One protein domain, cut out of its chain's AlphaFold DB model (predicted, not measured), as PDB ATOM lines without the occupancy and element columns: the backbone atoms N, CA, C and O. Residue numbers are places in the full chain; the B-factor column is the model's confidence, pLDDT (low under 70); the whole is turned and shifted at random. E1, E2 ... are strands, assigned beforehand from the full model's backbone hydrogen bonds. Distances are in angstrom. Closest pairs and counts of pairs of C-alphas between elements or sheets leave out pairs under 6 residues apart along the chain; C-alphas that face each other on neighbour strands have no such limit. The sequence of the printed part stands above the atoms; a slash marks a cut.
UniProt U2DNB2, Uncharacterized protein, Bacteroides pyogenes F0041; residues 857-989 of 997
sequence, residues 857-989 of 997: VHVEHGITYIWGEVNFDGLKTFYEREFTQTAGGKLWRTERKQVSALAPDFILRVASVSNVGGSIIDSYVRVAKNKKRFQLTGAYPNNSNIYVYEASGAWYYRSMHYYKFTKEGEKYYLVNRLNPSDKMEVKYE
ATOM      1  N   VAL A 857      17.922 -29.529 -11.522       95.38
ATOM      2  CA  VAL A 857      18.237 -28.625 -12.624       95.38
ATOM      3  C   VAL A 857      16.973 -28.282 -13.406       95.38
ATOM      4  O   VAL A 857      16.082 -29.109 -13.581       95.38
ATOM      5  N   HIS A 858      16.925 -27.066 -13.926       93.25
ATOM      6  CA  HIS A 858      15.980 -26.632 -14.948       93.25
ATOM      7  C   HIS A 858      16.728 -25.809 -16.000       93.25
ATOM      8  O   HIS A 858      17.735 -25.172 -15.685       93.25
ATOM      9  N   VAL A 859      16.259 -25.818 -17.246       90.06
ATOM     10  CA  VAL A 859      16.832 -25.003 -18.327       90.06
ATOM     11  C   VAL A 859      15.718 -24.183 -18.965       90.06
ATOM     12  O   VAL A 859      14.726 -24.731 -19.441       90.06
ATOM     13  N   GLU A 860      15.881 -22.861 -18.990       87.88
ATOM     14  CA  GLU A 860      14.899 -21.930 -19.552       87.88
ATOM     15  C   GLU A 860      15.618 -20.908 -20.433       87.88
ATOM     16  O   GLU A 860      16.592 -20.293 -20.005       87.88
ATOM     17  N   HIS A 861      15.187 -20.774 -21.691       88.00
ATOM     18  CA  HIS A 861      15.810 -19.895 -22.697       88.00
ATOM     19  C   HIS A 861      17.345 -20.054 -22.827       88.00
ATOM     20  O   HIS A 861      18.061 -19.097 -23.098       88.00
ATOM     21  N   GLY A 862      17.858 -21.274 -22.621       83.62
ATOM     22  CA  GLY A 862      19.292 -21.598 -22.662       83.62
ATOM     23  C   GLY A 862      20.054 -21.357 -21.351       83.62
ATOM     24  O   GLY A 862      21.161 -21.872 -21.195       83.62
ATOM     25  N   ILE A 863      19.467 -20.658 -20.378       85.19
ATOM     26  CA  ILE A 863      20.056 -20.460 -19.050       85.19
ATOM     27  C   ILE A 863      19.807 -21.713 -18.207       85.19
ATOM     28  O   ILE A 863      18.677 -22.193 -18.107       85.19
ATOM     29  N   THR A 864      20.863 -22.243 -17.584       91.19
ATOM     30  CA  THR A 864      20.754 -23.370 -16.644       91.19
ATOM     31  C   THR A 864      20.601 -22.862 -15.210       91.19
ATOM     32  O   THR A 864      21.375 -22.011 -14.762       91.19
ATOM     33  N   TYR A 865      19.617 -23.408 -14.496       92.75
ATOM     34  CA  TYR A 865      19.280 -23.111 -13.105       92.75
ATOM     35  C   TYR A 865      19.459 -24.378 -12.268       92.75
ATOM     36  O   TYR A 865      18.817 -25.386 -12.553       92.75
ATOM     37  N   ILE A 866      20.284 -24.333 -11.224       94.75
ATOM     38  CA  ILE A 866      20.484 -25.445 -10.282       94.75
ATOM     39  C   ILE A 866      19.977 -25.020  -8.910       94.75
ATOM     40  O   ILE A 866      20.350 -23.955  -8.423       94.75
ATOM     41  N   TRP A 867      19.121 -25.823  -8.284       95.69
ATOM     42  CA  TRP A 867      18.440 -25.443  -7.045       95.69
ATOM     43  C   TRP A 867      18.271 -26.616  -6.077       95.69
ATOM     44  O   TRP A 867      18.232 -27.778  -6.484       95.69
ATOM     45  N   GLY A 868      18.186 -26.306  -4.785       95.50
ATOM     46  CA  GLY A 868      18.102 -27.286  -3.703       95.50
ATOM     47  C   GLY A 868      18.581 -26.696  -2.377       95.50
ATOM     48  O   GLY A 868      18.437 -25.493  -2.152       95.50
ATOM     49  N   GLU A 869      19.159 -27.524  -1.504       95.06
ATOM     50  CA  GLU A 869      19.580 -27.121  -0.152       95.06
ATOM     51  C   GLU A 869      21.068 -27.375   0.136       95.06
ATOM     52  O   GLU A 869      21.680 -28.326  -0.353       95.06
ATOM     53  N   VAL A 870      21.654 -26.519   0.976       92.94
ATOM     54  CA  VAL A 870      22.997 -26.692   1.552       92.94
ATOM     55  C   VAL A 870      22.889 -27.510   2.839       92.94
ATOM     56  O   VAL A 870      22.029 -27.249   3.684       92.94
ATOM     57  N   ASN A 871      23.776 -28.489   3.027       90.50
ATOM     58  CA  ASN A 871      23.749 -29.388   4.180       90.50
ATOM     59  C   ASN A 871      24.391 -28.755   5.431       90.50
ATOM     60  O   ASN A 871      25.392 -29.250   5.937       90.50
ATOM     61  N   PHE A 872      23.825 -27.659   5.947       88.38
ATOM     62  CA  PHE A 872      24.317 -26.978   7.162       88.38
ATOM     63  C   PHE A 872      24.488 -27.908   8.377       88.38
ATOM     64  O   PHE A 872      25.285 -27.612   9.263       88.38
ATOM     65  N   ASP A 873      23.780 -29.035   8.409       85.88
ATOM     66  CA  ASP A 873      23.850 -30.036   9.478       85.88
ATOM     67  C   ASP A 873      25.144 -30.883   9.411       85.88
ATOM     68  O   ASP A 873      25.484 -31.575  10.365       85.88
ATOM     69  N   GLY A 874      25.902 -30.785   8.309       83.88
ATOM     70  CA  GLY A 874      27.255 -31.326   8.145       83.88
ATOM     71  C   GLY A 874      28.390 -30.413   8.641       83.88
ATOM     72  O   GLY A 874      29.554 -30.805   8.547       83.88
ATOM     73  N   LEU A 875      28.087 -29.213   9.156       87.38
ATOM     74  CA  LEU A 875      29.071 -28.379   9.859       87.38
ATOM     75  C   LEU A 875      29.564 -29.077  11.142       87.38
ATOM     76  O   LEU A 875      28.858 -29.878  11.753       87.38
ATOM     77  N   LYS A 876      30.781 -28.737  11.573       88.19
ATOM     78  CA  LYS A 876      31.409 -29.219  12.817       88.19
ATOM     79  C   LYS A 876      31.832 -28.036  13.693       88.19
ATOM     80  O   LYS A 876      31.385 -26.918  13.474       88.19
ATOM     81  N   THR A 877      32.651 -28.265  14.713       92.00
ATOM     82  CA  THR A 877      33.164 -27.189  15.570       92.00
ATOM     83  C   THR A 877      33.935 -26.124  14.787       92.00
ATOM     84  O   THR A 877      34.581 -26.426  13.787       92.00
ATOM     85  N   PHE A 878      33.910 -24.889  15.280       91.19
ATOM     86  CA  PHE A 878      34.717 -23.776  14.777       91.19
ATOM     87  C   PHE A 878      35.481 -23.106  15.921       91.19
ATOM     88  O   PHE A 878      35.379 -23.524  17.075       91.19
ATOM     89  N   TYR A 879      36.244 -22.069  15.595       91.69
ATOM     90  CA  TYR A 879      37.004 -21.266  16.545       91.69
ATOM     91  C   TYR A 879      36.789 -19.786  16.268       91.69
ATOM     92  O   TYR A 879      36.632 -19.398  15.113       91.69
ATOM     93  N   GLU A 880      36.812 -18.970  17.319       89.12
ATOM     94  CA  GLU A 880      36.794 -17.514  17.178       89.12
ATOM     95  C   GLU A 880      38.155 -16.981  16.727       89.12
ATOM     96  O   GLU A 880      39.193 -17.581  17.023       89.12
ATOM     97  N   ARG A 881      38.146 -15.837  16.038       89.00
ATOM     98  CA  ARG A 881      39.352 -15.207  15.480       89.00
ATOM     99  C   ARG A 881      40.361 -14.777  16.536       89.00
ATOM    100  O   ARG A 881      41.544 -15.046  16.371       89.00
ATOM    101  N   GLU A 882      39.917 -14.070  17.568       92.25
ATOM    102  CA  GLU A 882      40.811 -13.482  18.571       92.25
ATOM    103  C   GLU A 882      41.182 -14.508  19.651       92.25
ATOM    104  O   GLU A 882      40.345 -15.302  20.090       92.25
ATOM    105  N   PHE A 883      42.436 -14.480  20.101       96.31
ATOM    106  CA  PHE A 883      42.941 -15.357  21.156       96.31
ATOM    107  C   PHE A 883      42.957 -14.649  22.514       96.31
ATOM    108  O   PHE A 883      43.182 -13.444  22.606       96.31
ATOM    109  N   THR A 884      42.823 -15.425  23.588       96.31
ATOM    110  CA  THR A 884      43.120 -14.997  24.957       96.31
ATOM    111  C   THR A 884      44.367 -15.701  25.484       96.31
ATOM    112  O   THR A 884      44.636 -16.870  25.179       96.31
ATOM    113  N   GLN A 885      45.152 -14.985  26.285       95.62
ATOM    114  CA  GLN A 885      46.280 -15.560  27.008       95.62
ATOM    115  C   GLN A 885      45.765 -16.292  28.258       95.62
ATOM    116  O   GLN A 885      44.904 -15.797  28.984       95.62
ATOM    117  N   THR A 886      46.267 -17.499  28.506       93.25
ATOM    118  CA  THR A 886      45.912 -18.297  29.690       93.25
ATOM    119  C   THR A 886      46.451 -17.678  30.984       93.25
ATOM    120  O   THR A 886      47.443 -16.954  30.975       93.25
ATOM    121  N   ALA A 887      45.849 -18.030  32.126       82.94
ATOM    122  CA  ALA A 887      46.173 -17.485  33.454       82.94
ATOM    123  C   ALA A 887      47.614 -17.747  33.968       82.94
ATOM    124  O   ALA A 887      47.952 -17.318  35.066       82.94
ATOM    125  N   GLY A 888      48.455 -18.445  33.196       83.62
ATOM    126  CA  GLY A 888      49.890 -18.628  33.450       83.62
ATOM    127  C   GLY A 888      50.803 -17.996  32.388       83.62
ATOM    128  O   GLY A 888      51.986 -18.317  32.350       83.62
ATOM    129  N   GLY A 889      50.272 -17.177  31.472       90.50
ATOM    130  CA  GLY A 889      51.015 -16.515  30.389       90.50
ATOM    131  C   GLY A 889      51.410 -17.427  29.217       90.50
ATOM    132  O   GLY A 889      51.250 -17.042  28.062       90.50
ATOM    133  N   LYS A 890      51.861 -18.657  29.491       94.06
ATOM    134  CA  LYS A 890      52.558 -19.541  28.532       94.06
ATOM    135  C   LYS A 890      51.764 -20.045  27.320       94.06
ATOM    136  O   LYS A 890      52.342 -20.692  26.450       94.06
ATOM    137  N   LEU A 891      50.462 -19.787  27.232       97.06
ATOM    138  CA  LEU A 891      49.645 -20.207  26.091       97.06
ATOM    139  C   LEU A 891      48.658 -19.117  25.682       97.06
ATOM    140  O   LEU A 891      47.821 -18.720  26.494       97.06
ATOM    141  N   TRP A 892      48.695 -18.740  24.406       98.00
ATOM    142  CA  TRP A 892      47.606 -18.077  23.694       98.00
ATOM    143  C   TRP A 892      46.663 -19.130  23.103       98.00
ATOM    144  O   TRP A 892      47.107 -20.044  22.401       98.00
ATOM    145  N   ARG A 893      45.352 -19.004  23.344       95.88
ATOM    146  CA  ARG A 893      44.335 -19.908  22.776       95.88
ATOM    147  C   ARG A 893      43.029 -19.205  22.395       95.88
ATOM    148  O   ARG A 893      42.676 -18.183  22.964       95.88
ATOM    149  N   THR A 894      42.277 -19.834  21.501       94.50
ATOM    150  CA  THR A 894      40.868 -19.530  21.193       94.50
ATOM    151  C   THR A 894      39.994 -20.750  21.540       94.50
ATOM    152  O   THR A 894      40.505 -21.866  21.696       94.50
ATOM    153  N   GLU A 895      38.690 -20.554  21.744       89.94
ATOM    154  CA  GLU A 895      37.759 -21.604  22.185       89.94
ATOM    155  C   GLU A 895      37.151 -22.394  21.015       89.94
ATOM    156  O   GLU A 895      36.668 -21.815  20.043       89.94
ATOM    157  N   ARG A 896      37.101 -23.730  21.147       92.50
ATOM    158  CA  ARG A 896      36.439 -24.634  20.189       92.50
ATOM    159  C   ARG A 896      34.915 -24.576  20.392       92.50
ATOM    160  O   ARG A 896      34.378 -25.256  21.268       92.50
ATOM    161  N   LYS A 897      34.209 -23.775  19.590       93.56
ATOM    162  CA  LYS A 897      32.749 -23.578  19.652       93.56
ATOM    163  C   LYS A 897      31.973 -24.594  18.810       93.56
ATOM    164  O   LYS A 897      32.465 -25.115  17.813       93.56
ATOM    165  N   GLN A 898      30.731 -24.866  19.210       92.31
ATOM    166  CA  GLN A 898      29.803 -25.773  18.518       92.31
ATOM    167  C   GLN A 898      28.978 -25.042  17.447       92.31
ATOM    168  O   GLN A 898      28.683 -23.860  17.603       92.31
ATOM    169  N   VAL A 899      28.514 -25.751  16.407       89.56
ATOM    170  CA  VAL A 899      27.691 -25.208  15.292       89.56
ATOM    171  C   VAL A 899      26.469 -24.410  15.769       89.56
ATOM    172  O   VAL A 899      26.037 -23.458  15.111       89.56
ATOM    173  N   SER A 900      25.905 -24.779  16.920       88.69
ATOM    174  CA  SER A 900      24.794 -24.081  17.574       88.69
ATOM    175  C   SER A 900      25.104 -22.616  17.904       88.69
ATOM    176  O   SER A 900      24.186 -21.804  17.851       88.69
ATOM    177  N   ALA A 901      26.369 -22.266  18.159       91.62
ATOM    178  CA  ALA A 901      26.815 -20.904  18.446       91.62
ATOM    179  C   ALA A 901      26.982 -20.015  17.195       91.62
ATOM    180  O   ALA A 901      27.086 -18.801  17.338       91.62
ATOM    181  N   LEU A 902      26.982 -20.577  15.975       88.62
ATOM    182  CA  LEU A 902      26.924 -19.761  14.753       88.62
ATOM    183  C   LEU A 902      25.575 -19.037  14.673       88.62
ATOM    184  O   LEU A 902      24.528 -19.679  14.824       88.62
ATOM    185  N   ALA A 903      25.599 -17.742  14.356       87.94
ATOM    186  CA  ALA A 903      24.404 -16.909  14.235       87.94
ATOM    187  C   ALA A 903      23.344 -17.523  13.282       87.94
ATOM    188  O   ALA A 903      23.714 -18.199  12.314       87.94
ATOM    189  N   PRO A 904      22.029 -17.338  13.525       84.94
ATOM    190  CA  PRO A 904      20.974 -17.961  12.713       84.94
ATOM    191  C   PRO A 904      21.016 -17.573  11.230       84.94
ATOM    192  O   PRO A 904      20.606 -18.349  10.371       84.94
ATOM    193  N   ASP A 905      21.524 -16.384  10.935       87.56
ATOM    194  CA  ASP A 905      21.688 -15.797   9.612       87.56
ATOM    195  C   ASP A 905      23.050 -16.105   8.962       87.56
ATOM    196  O   ASP A 905      23.242 -15.716   7.815       87.56
ATOM    197  N   PHE A 906      23.961 -16.837   9.627       89.12
ATOM    198  CA  PHE A 906      25.299 -17.182   9.114       89.12
ATOM    199  C   PHE A 906      25.262 -17.653   7.649       89.12
ATOM    200  O   PHE A 906      24.529 -18.586   7.303       89.12
ATOM    201  N   ILE A 907      26.055 -16.996   6.794       88.94
ATOM    202  CA  ILE A 907      25.899 -17.058   5.337       88.94
ATOM    203  C   ILE A 907      27.022 -17.863   4.675       88.94
ATOM    204  O   ILE A 907      28.189 -17.464   4.680       88.94
ATOM    205  N   LEU A 908      26.639 -18.921   3.963       88.94
ATOM    206  CA  LEU A 908      27.478 -19.580   2.961       88.94
ATOM    207  C   LEU A 908      27.140 -19.058   1.555       88.94
ATOM    208  O   LEU A 908      26.038 -18.577   1.297       88.94
ATOM    209  N   ARG A 909      28.085 -19.142   0.624       89.00
ATOM    210  CA  ARG A 909      27.866 -18.969  -0.813       89.00
ATOM    211  C   ARG A 909      27.869 -20.337  -1.472       89.00
ATOM    212  O   ARG A 909      28.818 -21.095  -1.289       89.00
ATOM    213  N   VAL A 910      26.849 -20.616  -2.278       90.94
ATOM    214  CA  VAL A 910      26.926 -21.660  -3.309       90.94
ATOM    215  C   VAL A 910      27.316 -20.955  -4.597       90.94
ATOM    216  O   VAL A 910      26.685 -19.964  -4.966       90.94
ATOM    217  N   ALA A 911      28.375 -21.419  -5.250       89.44
ATOM    218  CA  ALA A 911      28.953 -20.760  -6.412       89.44
ATOM    219  C   ALA A 911      29.234 -21.739  -7.546       89.44
ATOM    220  O   ALA A 911      29.482 -22.921  -7.297       89.44
ATOM    221  N   SER A 912      29.242 -21.232  -8.779       90.69
ATOM    222  CA  SER A 912      29.731 -21.957  -9.941       90.69
ATOM    223  C   SER A 912      30.768 -21.158 -10.725       90.69
ATOM    224  O   SER A 912      30.650 -19.947 -10.876       90.69
ATOM    225  N   VAL A 913      31.787 -21.868 -11.209       89.62
ATOM    226  CA  VAL A 913      32.803 -21.377 -12.149       89.62
ATOM    227  C   VAL A 913      32.613 -22.164 -13.442       89.62
ATOM    228  O   VAL A 913      32.825 -23.385 -13.463       89.62
ATOM    229  N   SER A 914      32.193 -21.473 -14.499       89.50
ATOM    230  CA  SER A 914      31.756 -22.038 -15.781       89.50
ATOM    231  C   SER A 914      32.668 -21.585 -16.919       89.50
ATOM    232  O   SER A 914      32.895 -20.388 -17.059       89.50
ATOM    233  N   ASN A 915      33.151 -22.495 -17.772       87.88
ATOM    234  CA  ASN A 915      33.835 -22.110 -19.016       87.88
ATOM    235  C   ASN A 915      32.845 -22.107 -20.197       87.88
ATOM    236  O   ASN A 915      32.252 -23.137 -20.523       87.88
ATOM    237  N   VAL A 916      32.654 -20.956 -20.839       82.75
ATOM    238  CA  VAL A 916      31.748 -20.793 -21.982       82.75
ATOM    239  C   VAL A 916      32.478 -20.028 -23.082       82.75
ATOM    240  O   VAL A 916      32.840 -18.871 -22.905       82.75
ATOM    241  N   GLY A 917      32.727 -20.688 -24.217       81.00
ATOM    242  CA  GLY A 917      33.419 -20.077 -25.362       81.00
ATOM    243  C   GLY A 917      34.882 -19.682 -25.105       81.00
ATOM    244  O   GLY A 917      35.428 -18.893 -25.866       81.00
ATOM    245  N   GLY A 918      35.511 -20.195 -24.040       82.19
ATOM    246  CA  GLY A 918      36.837 -19.775 -23.575       82.19
ATOM    247  C   GLY A 918      36.798 -18.739 -22.445       82.19
ATOM    248  O   GLY A 918      37.769 -18.628 -21.700       82.19
ATOM    249  N   SER A 919      35.677 -18.041 -22.252       84.25
ATOM    250  CA  SER A 919      35.473 -17.116 -21.131       84.25
ATOM    251  C   SER A 919      35.111 -17.861 -19.844       84.25
ATOM    252  O   SER A 919      34.358 -18.837 -19.865       84.25
ATOM    253  N   ILE A 920      35.613 -17.373 -18.708       86.56
ATOM    254  CA  ILE A 920      35.221 -17.848 -17.375       86.56
ATOM    255  C   ILE A 920      34.063 -16.986 -16.863       86.56
ATOM    256  O   ILE A 920      34.152 -15.759 -16.858       86.56
ATOM    257  N   ILE A 921      32.985 -17.635 -16.429       85.56
ATOM    258  CA  ILE A 921      31.811 -17.010 -15.818       85.56
ATOM    259  C   ILE A 921      31.709 -17.507 -14.375       85.56
ATOM    260  O   ILE A 921      31.458 -18.691 -14.140       85.56
ATOM    261  N   ASP A 922      31.867 -16.587 -13.425       87.12
ATOM    262  CA  ASP A 922      31.660 -16.827 -11.998       87.12
ATOM    263  C   ASP A 922      30.239 -16.404 -11.598       87.12
ATOM    264  O   ASP A 922      29.875 -15.234 -11.719       87.12
ATOM    265  N   SER A 923      29.445 -17.331 -11.061       88.88
ATOM    266  CA  SER A 923      28.150 -17.043 -10.437       88.88
ATOM    267  C   SER A 923      28.133 -17.491  -8.976       88.88
ATOM    268  O   SER A 923      28.803 -18.453  -8.600       88.88
ATOM    269  N   TYR A 924      27.382 -16.801  -8.116       91.06
ATOM    270  CA  TYR A 924      27.142 -17.258  -6.745       91.06
ATOM    271  C   TYR A 924      25.831 -16.725  -6.174       91.06
ATOM    272  O   TYR A 924      25.354 -15.661  -6.563       91.06
ATOM    273  N   VAL A 925      25.301 -17.429  -5.176       93.19
ATOM    274  CA  VAL A 925      24.190 -16.972  -4.333       93.19
ATOM    275  C   VAL A 925      24.509 -17.151  -2.856       93.19
ATOM    276  O   VAL A 925      25.212 -18.083  -2.469       93.19
ATOM    277  N   ARG A 926      24.016 -16.223  -2.028       92.25
ATOM    278  CA  ARG A 926      24.150 -16.247  -0.565       92.25
ATOM    279  C   ARG A 926      23.018 -17.078   0.041       92.25
ATOM    280  O   ARG A 926      21.863 -16.889  -0.320       92.25
ATOM    281  N   VAL A 927      23.357 -17.959   0.977       92.31
ATOM    282  CA  VAL A 927      22.453 -18.903   1.640       92.31
ATOM    283  C   VAL A 927      22.659 -18.792   3.144       92.31
ATOM    284  O   VAL A 927      23.749 -19.072   3.639       92.31
ATOM    285  N   ALA A 928      21.623 -18.379   3.872       91.19
ATOM    286  CA  ALA A 928      21.662 -18.279   5.328       91.19
ATOM    287  C   ALA A 928      21.332 -19.627   5.999       91.19
ATOM    288  O   ALA A 928      20.478 -20.382   5.518       91.19
ATOM    289  N   LYS A 929      21.970 -19.904   7.143       89.81
ATOM    290  CA  LYS A 929      21.795 -21.115   7.970       89.81
ATOM    291  C   LYS A 929      20.326 -21.405   8.322       89.81
ATOM    292  O   LYS A 929      19.920 -22.565   8.320       89.81
ATOM    293  N   ASN A 930      19.521 -20.370   8.569       90.31
ATOM    294  CA  ASN A 930      18.079 -20.462   8.840       90.31
ATOM    295  C   ASN A 930      17.186 -20.659   7.596       90.31
ATOM    296  O   ASN A 930      16.020 -21.006   7.760       90.31
ATOM    297  N   LYS A 931      17.699 -20.454   6.374       90.94
ATOM    298  CA  LYS A 931      16.951 -20.650   5.116       90.94
ATOM    299  C   LYS A 931      17.315 -21.946   4.391       90.94
ATOM    300  O   LYS A 931      16.435 -22.548   3.787       90.94
ATOM    301  N   LYS A 932      18.583 -22.375   4.441       92.31
ATOM    302  CA  LYS A 932      19.182 -23.568   3.785       92.31
ATOM    303  C   LYS A 932      19.067 -23.669   2.247       92.31
ATOM    304  O   LYS A 932      19.935 -24.295   1.640       92.31
ATOM    305  N   ARG A 933      18.043 -23.086   1.620       95.44
ATOM    306  CA  ARG A 933      17.689 -23.212   0.195       95.44
ATOM    307  C   ARG A 933      18.421 -22.231  -0.711       95.44
ATOM    308  O   ARG A 933      18.743 -21.119  -0.301       95.44
ATOM    309  N   PHE A 934      18.631 -22.627  -1.965       95.31
ATOM    310  CA  PHE A 934      19.267 -21.797  -2.986       95.31
ATOM    311  C   PHE A 934      18.742 -22.077  -4.400       95.31
ATOM    312  O   PHE A 934      18.261 -23.171  -4.700       95.31
ATOM    313  N   GLN A 935      18.928 -21.094  -5.285       94.50
ATOM    314  CA  GLN A 935      18.869 -21.241  -6.739       94.50
ATOM    315  C   GLN A 935      20.091 -20.541  -7.340       94.50
ATOM    316  O   GLN A 935      20.305 -19.360  -7.094       94.50
ATOM    317  N   LEU A 936      20.893 -21.262  -8.117       93.62
ATOM    318  CA  LEU A 936      22.112 -20.788  -8.765       93.62
ATOM    319  C   LEU A 936      21.915 -20.757 -10.284       93.62
ATOM    320  O   LEU A 936      21.416 -21.717 -10.868       93.62
ATOM    321  N   THR A 937      22.323 -19.666 -10.927       91.00
ATOM    322  CA  THR A 937      22.208 -19.455 -12.376       91.00
ATOM    323  C   THR A 937      23.548 -19.659 -13.090       91.00
ATOM    324  O   THR A 937      24.615 -19.496 -12.499       91.00
ATOM    325  N   GLY A 938      23.509 -20.014 -14.378       86.00
ATOM    326  CA  GLY A 938      24.702 -20.055 -15.241       86.00
ATOM    327  C   GLY A 938      25.655 -21.235 -14.998       86.00
ATOM    328  O   GLY A 938      26.813 -21.179 -15.413       86.00
ATOM    329  N   ALA A 939      25.190 -22.295 -14.334       88.06
ATOM    330  CA  ALA A 939      25.946 -23.528 -14.116       88.06
ATOM    331  C   ALA A 939      25.661 -24.534 -15.251       88.06
ATOM    332  O   ALA A 939      24.705 -25.302 -15.192       88.06
ATOM    333  N   TYR A 940      26.467 -24.501 -16.311       89.44
ATOM    334  CA  TYR A 940      26.286 -25.289 -17.532       89.44
ATOM    335  C   TYR A 940      26.883 -26.707 -17.414       89.44
ATOM    336  O   TYR A 940      27.993 -26.884 -16.905       89.44
ATOM    337  N   PRO A 941      26.191 -27.754 -17.899       90.06
ATOM    338  CA  PRO A 941      26.675 -29.126 -17.780       90.06
ATOM    339  C   PRO A 941      27.991 -29.341 -18.534       90.06
ATOM    340  O   PRO A 941      28.230 -28.758 -19.587       90.06
ATOM    341  N   ASN A 942      28.839 -30.214 -17.987       90.69
ATOM    342  CA  ASN A 942      30.187 -30.583 -18.439       90.69
ATOM    343  C   ASN A 942      31.248 -29.466 -18.363       90.69
ATOM    344  O   ASN A 942      32.432 -29.788 -18.209       90.69
ATOM    345  N   ASN A 943      30.829 -28.199 -18.375       89.94
ATOM    346  CA  ASN A 943      31.688 -27.012 -18.399       89.94
ATOM    347  C   ASN A 943      31.841 -26.304 -17.041       89.94
ATOM    348  O   ASN A 943      32.695 -25.423 -16.912       89.94
ATOM    349  N   SER A 944      31.030 -26.668 -16.046       91.19
ATOM    350  CA  SER A 944      30.934 -25.943 -14.776       91.19
ATOM    351  C   SER A 944      31.372 -26.755 -13.564       91.19
ATOM    352  O   SER A 944      31.157 -27.965 -13.458       91.19
ATOM    353  N   ASN A 945      31.963 -26.046 -12.608       90.00
ATOM    354  CA  ASN A 945      32.319 -26.544 -11.284       90.00
ATOM    355  C   ASN A 945      31.417 -25.866 -10.256       90.00
ATOM    356  O   ASN A 945      31.113 -24.690 -10.434       90.00
ATOM    357  N   ILE A 946      31.001 -26.565  -9.201       89.50
ATOM    358  CA  ILE A 946      30.136 -26.035  -8.137       89.50
ATOM    359  C   ILE A 946      30.787 -26.283  -6.780       89.50
ATOM    360  O   ILE A 946      31.326 -27.360  -6.536       89.50
ATOM    361  N   TYR A 947      30.764 -25.282  -5.906       85.94
ATOM    362  CA  TYR A 947      31.456 -25.307  -4.619       85.94
ATOM    363  C   TYR A 947      30.737 -24.440  -3.580       85.94
ATOM    364  O   TYR A 947      29.951 -23.551  -3.923       85.94
ATOM    365  N   VAL A 948      30.995 -24.734  -2.304       85.75
ATOM    366  CA  VAL A 948      30.396 -24.062  -1.143       85.75
ATOM    367  C   VAL A 948      31.509 -23.456  -0.291       85.75
ATOM    368  O   VAL A 948      32.485 -24.137   0.028       85.75
ATOM    369  N   TYR A 949      31.371 -22.175   0.055       83.25
ATOM    370  CA  TYR A 949      32.337 -21.426   0.868       83.25
ATOM    371  C   TYR A 949      31.659 -20.314   1.686       83.25
ATOM    372  O   TYR A 949      30.486 -20.036   1.473       83.25
ATOM    373  N   GLU A 950      32.334 -19.660   2.633       79.50
ATOM    374  CA  GLU A 950      31.696 -18.630   3.476       79.50
ATOM    375  C   GLU A 950      31.529 -17.273   2.778       79.50
ATOM    376  O   GLU A 950      32.397 -16.813   2.033       79.50
ATOM    377  N   ALA A 951      30.415 -16.585   3.048       75.62
ATOM    378  CA  ALA A 951      30.156 -15.270   2.478       75.62
ATOM    379  C   ALA A 951      30.727 -14.090   3.271       75.62
ATOM    380  O   ALA A 951      31.043 -13.082   2.632       75.62
ATOM    381  N   SER A 952      30.805 -14.210   4.600       65.12
ATOM    382  CA  SER A 952      31.285 -13.192   5.546       65.12
ATOM    383  C   SER A 952      32.809 -13.102   5.588       65.12
ATOM    384  O   SER A 952      33.346 -12.001   5.588       65.12
ATOM    385  N   GLY A 953      33.500 -14.244   5.539       63.53
ATOM    386  CA  GLY A 953      34.959 -14.295   5.607       63.53
ATOM    387  C   GLY A 953      35.499 -14.209   7.033       63.53
ATOM    388  O   GLY A 953      36.553 -13.629   7.215       63.53
ATOM    389  N   ALA A 954      34.795 -14.790   8.009       61.47
ATOM    390  CA  ALA A 954      35.189 -14.942   9.409       61.47
ATOM    391  C   ALA A 954      36.094 -16.172   9.669       61.47
ATOM    392  O   ALA A 954      36.347 -16.526  10.817       61.47
ATOM    393  N   TRP A 955      36.609 -16.811   8.610       71.19
ATOM    394  CA  TRP A 955      37.689 -17.816   8.656       71.19
ATOM    395  C   TRP A 955      37.397 -19.091   9.481       71.19
ATOM    396  O   TRP A 955      38.313 -19.837   9.854       71.19
ATOM    397  N   TYR A 956      36.118 -19.380   9.739       81.69
ATOM    398  CA  TYR A 956      35.693 -20.485  10.603       81.69
ATOM    399  C   TYR A 956      35.947 -21.878   9.991       81.69
ATOM    400  O   TYR A 956      36.256 -22.818  10.726       81.69
ATOM    401  N   TYR A 957      35.852 -22.012   8.661       84.81
ATOM    402  CA  TYR A 957      35.995 -23.278   7.923       84.81
ATOM    403  C   TYR A 957      36.776 -23.074   6.603       84.81
ATOM    404  O   TYR A 957      36.871 -21.958   6.086       84.81
ATOM    405  N   ARG A 958      37.327 -24.148   6.021       82.69
ATOM    406  CA  ARG A 958      38.039 -24.123   4.720       82.69
ATOM    407  C   ARG A 958      37.127 -24.495   3.552       82.69
ATOM    408  O   ARG A 958      36.217 -25.309   3.728       82.69
ATOM    409  N   SER A 959      37.406 -23.981   2.346       73.44
ATOM    410  CA  SER A 959      36.696 -24.425   1.134       73.44
ATOM    411  C   SER A 959      36.867 -25.928   0.923       73.44
ATOM    412  O   SER A 959      37.939 -26.494   1.149       73.44
ATOM    413  N   MET A 960      35.797 -26.566   0.455       71.12
ATOM    414  CA  MET A 960      35.852 -27.935  -0.046       71.12
ATOM    415  C   MET A 960      36.300 -27.989  -1.507       71.12
ATOM    416  O   MET A 960      36.311 -26.980  -2.220       71.12
ATOM    417  N   HIS A 961      36.609 -29.206  -1.956       65.06
ATOM    418  CA  HIS A 961      36.744 -29.532  -3.368       65.06
ATOM    419  C   HIS A 961      35.424 -29.348  -4.128       65.06
ATOM    420  O   HIS A 961      34.336 -29.602  -3.617       65.06
ATOM    421  N   TYR A 962      35.545 -28.907  -5.377       76.81
ATOM    422  CA  TYR A 962      34.415 -28.636  -6.259       76.81
ATOM    423  C   TYR A 962      33.758 -29.930  -6.763       76.81
ATOM    424  O   TYR A 962      34.448 -30.850  -7.209       76.81
ATOM    425  N   TYR A 963      32.430 -29.943  -6.838       88.75
ATOM    426  CA  TYR A 963      31.705 -30.857  -7.719       88.75
ATOM    427  C   TYR A 963      31.911 -30.419  -9.174       88.75
ATOM    428  O   TYR A 963      31.850 -29.225  -9.473       88.75
ATOM    429  N   LYS A 964      32.104 -31.353 -10.107       92.44
ATOM    430  CA  LYS A 964      31.923 -31.076 -11.537       92.44
ATOM    431  C   LYS A 964      30.458 -31.328 -11.886       92.44
ATOM    432  O   LYS A 964      29.964 -32.427 -11.652       92.44
ATOM    433  N   PHE A 965      29.773 -30.343 -12.460       93.69
ATOM    434  CA  PHE A 965      28.436 -30.560 -13.005       93.69
ATOM    435  C   PHE A 965      28.559 -31.206 -14.389       93.69
ATOM    436  O   PHE A 965      29.260 -30.681 -15.258       93.69
ATOM    437  N   THR A 966      27.924 -32.358 -14.604       94.06
ATOM    438  CA  THR A 966      28.000 -33.125 -15.858       94.06
ATOM    439  C   THR A 966      26.618 -33.488 -16.397       94.06
ATOM    440  O   THR A 966      25.617 -33.469 -15.679       94.06
ATOM    441  N   LYS A 967      26.571 -33.821 -17.690       93.25
ATOM    442  CA  LYS A 967      25.433 -34.486 -18.330       93.25
ATOM    443  C   LYS A 967      25.929 -35.744 -19.033       93.25
ATOM    444  O   LYS A 967      26.825 -35.664 -19.872       93.25
ATOM    445  N   GLU A 968      25.333 -36.879 -18.689       93.00
ATOM    446  CA  GLU A 968      25.684 -38.213 -19.176       93.00
ATOM    447  C   GLU A 968      24.412 -38.847 -19.766       93.00
ATOM    448  O   GLU A 968      23.479 -39.213 -19.050       93.00
ATOM    449  N   GLY A 969      24.335 -38.890 -21.101       91.00
ATOM    450  CA  GLY A 969      23.089 -39.190 -21.810       91.00
ATOM    451  C   GLY A 969      22.024 -38.122 -21.540       91.00
ATOM    452  O   GLY A 969      22.262 -36.929 -21.735       91.00
ATOM    453  N   GLU A 970      20.847 -38.541 -21.079       89.31
ATOM    454  CA  GLU A 970      19.755 -37.633 -20.701       89.31
ATOM    455  C   GLU A 970      19.864 -37.114 -19.256       89.31
ATOM    456  O   GLU A 970      19.265 -36.086 -18.933       89.31
ATOM    457  N   LYS A 971      20.647 -37.783 -18.397       93.25
ATOM    458  CA  LYS A 971      20.753 -37.494 -16.959       93.25
ATOM    459  C   LYS A 971      21.831 -36.456 -16.643       93.25
ATOM    460  O   LYS A 971      22.843 -36.355 -17.336       93.25
ATOM    461  N   TYR A 972      21.624 -35.721 -15.555       94.69
ATOM    462  CA  TYR A 972      22.555 -34.721 -15.030       94.69
ATOM    463  C   TYR A 972      23.125 -35.184 -13.687       94.69
ATOM    464  O   TYR A 972      22.427 -35.843 -12.915       94.69
ATOM    465  N   TYR A 973      24.372 -34.824 -13.390       94.81
ATOM    466  CA  TYR A 973      25.058 -35.245 -12.167       94.81
ATOM    467  C   TYR A 973      25.929 -34.137 -11.573       94.81
ATOM    468  O   TYR A 973      26.542 -33.354 -12.299       94.81
ATOM    469  N   LEU A 974      26.045 -34.120 -10.244       93.44
ATOM    470  CA  LEU A 974      27.183 -33.518  -9.551       93.44
ATOM    471  C   LEU A 974      28.174 -34.633  -9.227       93.44
ATOM    472  O   LEU A 974      27.873 -35.527  -8.440       93.44
ATOM    473  N   VAL A 975      29.339 -34.583  -9.867       92.38
ATOM    474  CA  VAL A 975      30.409 -35.577  -9.736       92.38
ATOM    475  C   VAL A 975      31.477 -35.039  -8.794       92.38
ATOM    476  O   VAL A 975      32.012 -33.948  -9.011       92.38
ATOM    477  N   ASN A 976      31.813 -35.801  -7.760       87.81
ATOM    478  CA  ASN A 976      32.901 -35.485  -6.844       87.81
ATOM    479  C   ASN A 976      34.250 -35.559  -7.589       87.81
ATOM    480  O   ASN A 976      34.577 -36.555  -8.233       87.81
ATOM    481  N   ARG A 977      35.037 -34.471  -7.557       83.56
ATOM    482  CA  ARG A 977      36.295 -34.378  -8.323       83.56
ATOM    483  C   ARG A 977      37.416 -35.277  -7.799       83.56
ATOM    484  O   ARG A 977      38.304 -35.594  -8.586       83.56
ATOM    485  N   LEU A 978      37.406 -35.649  -6.516       83.44
ATOM    486  CA  LEU A 978      38.393 -36.579  -5.950       83.44
ATOM    487  C   LEU A 978      37.950 -38.035  -6.102       83.44
ATOM    488  O   LEU A 978      38.783 -38.913  -6.311       83.44
ATOM    489  N   ASN A 979      36.641 -38.282  -6.055       86.06
ATOM    490  CA  ASN A 979      36.050 -39.604  -6.217       86.06
ATOM    491  C   ASN A 979      34.996 -39.592  -7.341       86.06
ATOM    492  O   ASN A 979      33.807 -39.479  -7.061       86.06
ATOM    493  N   PRO A 980      35.384 -39.757  -8.621       86.81
ATOM    494  CA  PRO A 980      34.437 -39.719  -9.740       86.81
ATOM    495  C   PRO A 980      33.388 -40.847  -9.770       86.81
ATOM    496  O   PRO A 980      32.542 -40.856 -10.669       86.81
ATOM    497  N   SER A 981      33.447 -41.804  -8.831       86.31
ATOM    498  CA  SER A 981      32.384 -42.795  -8.619       86.31
ATOM    499  C   SER A 981      31.266 -42.282  -7.701       86.31
ATOM    500  O   SER A 981      30.125 -42.720  -7.839       86.31
ATOM    501  N   ASP A 982      31.560 -41.301  -6.840       87.94
ATOM    502  CA  ASP A 982      30.567 -40.534  -6.093       87.94
ATOM    503  C   ASP A 982      29.903 -39.497  -7.019       87.94
ATOM    504  O   ASP A 982      30.497 -38.495  -7.440       87.94
ATOM    505  N   LYS A 983      28.653 -39.796  -7.389       90.38
ATOM    506  CA  LYS A 983      27.810 -38.981  -8.269       90.38
ATOM    507  C   LYS A 983      26.425 -38.798  -7.658       90.38
ATOM    508  O   LYS A 983      25.660 -39.753  -7.533       90.38
ATOM    509  N   MET A 984      26.054 -37.553  -7.385       91.56
ATOM    510  CA  MET A 984      24.686 -37.183  -7.030       91.56
ATOM    511  C   MET A 984      23.877 -36.961  -8.316       91.56
ATOM    512  O   MET A 984      24.218 -36.082  -9.107       91.56
ATOM    513  N   GLU A 985      22.816 -37.742  -8.544       93.75
ATOM    514  CA  GLU A 985      21.905 -37.520  -9.678       93.75
ATOM    515  C   GLU A 985      21.076 -36.246  -9.464       93.75
ATOM    516  O   GLU A 985      20.351 -36.117  -8.478       93.75
ATOM    517  N   VAL A 986      21.164 -35.320 -10.418       95.06
ATOM    518  CA  VAL A 986      20.444 -34.045 -10.421       95.06
ATOM    519  C   VAL A 986      19.197 -34.202 -11.284       95.06
ATOM    520  O   VAL A 986      19.279 -34.320 -12.508       95.06
ATOM    521  N   LYS A 987      18.020 -34.218 -10.653       94.44
ATOM    522  CA  LYS A 987      16.746 -34.412 -11.364       94.44
ATOM    523  C   LYS A 987      16.369 -33.177 -12.181       94.44
ATOM    524  O   LYS A 987      16.690 -32.060 -11.787       94.44
ATOM    525  N   TYR A 988      15.669 -33.367 -13.297       93.50
ATOM    526  CA  TYR A 988      15.111 -32.249 -14.060       93.50
ATOM    527  C   TYR A 988      13.768 -31.818 -13.452       93.50
ATOM    528  O   TYR A 988      12.810 -32.589 -13.474       93.50
ATOM    529  N   GLU A 989      13.694 -30.612 -12.888       95.38
ATOM    530  CA  GLU A 989      12.530 -30.116 -12.138       95.38
ATOM    531  C   GLU A 989      12.534 -28.577 -12.132       95.38
ATOM    532  O   GLU A 989      13.524 -27.965 -11.722       95.38
TER     533      GLU A 989
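This is residues 857 to 989 of the 997 residues of an uncharacterized protein of Bacteroides pyogenes F0041 (UniProt U2DNB2). The body is a loose sandwich: a large, strongly twisted and curled sheet of six strands wraps over a small sheet of three, E1, E2 and E6, with E5 coming close to E6 along one side and E10 to E1 along the other. From one end of this body a long thin arm of two chain runs reaches out to E3 and Gly 888, and this arm makes much of the length. The printed part has 133 residues with ten named strands, E1 to E10 in chain order, and no named helix; the class is all strand, though under half of the residues, 64 of 133, are in named elements. The large sheet runs E5, E4, E7, E8, E9, E10 and the small one E1, E2, E6, both antiparallel. The whole is loose, with a radius of gyration of the C-alphas of 18.3 A and spans of 64 by 28 by 28 A.

E1, residues 857 to 860, begins with C-alpha 857 at (18.237, -28.625, -12.624), and E2 is residues 863 to 869, 20.0 A long. E3, residues 891 to 893, has C-alpha 891 at (49.645, -20.207, 26.091). E4, residues 907 to 916, spans 28.2 A and E5, residues 919 to 928, 29.9 A. E6 is residues 933 to 937, E7 residues 944 to 950 at 19.7 A, E8 residues 963 to 968, and E9 residues 971 to 976. E10, residues 983 to 988, ends with C-alpha 988 at (15.111, -32.249, -14.060).

In the large sheet, the hairpin E4 and E5 has N 912 and O 923 2.8 A apart, and E4 and E7 have N 909 and O 949 at 2.7 A. E7, E8, E9 and E10 form a meander, each strand the antiparallel neighbour of the one before; N 946 and O 963, N 964 and O 975, and N 986 and O 972 are each 2.8 A apart. In the small sheet, N 865 and O 858 of the hairpin E1 and E2 are within hydrogen-bond range at 2.8 A, and so are N 936 and O 866 of the neighbour strands E6 and E2, also at 2.8 A. The sheets form a sandwich, two sheets face to face, their best planes 34 degrees apart. The closest C-alphas of E5 and E6 are those of Val 925 and Leu 936, 6.2 A; of E1 and E10, those of Val 857 and Tyr 988, 5.0 A. E3 pairs with no named strand, but residues 884 to 885 pair antiparallel with residues 892 to 893 of E3.

The two C-alphas farthest apart, those of His 861 and Gly 888, are 65.7 A apart. The printed part has no cut. The links E2 to E3, E3 to E4 and E7 to E8 are long. The mean pLDDT of the printed part is 88.7, and residues 952 to 954 and 961 are under 70.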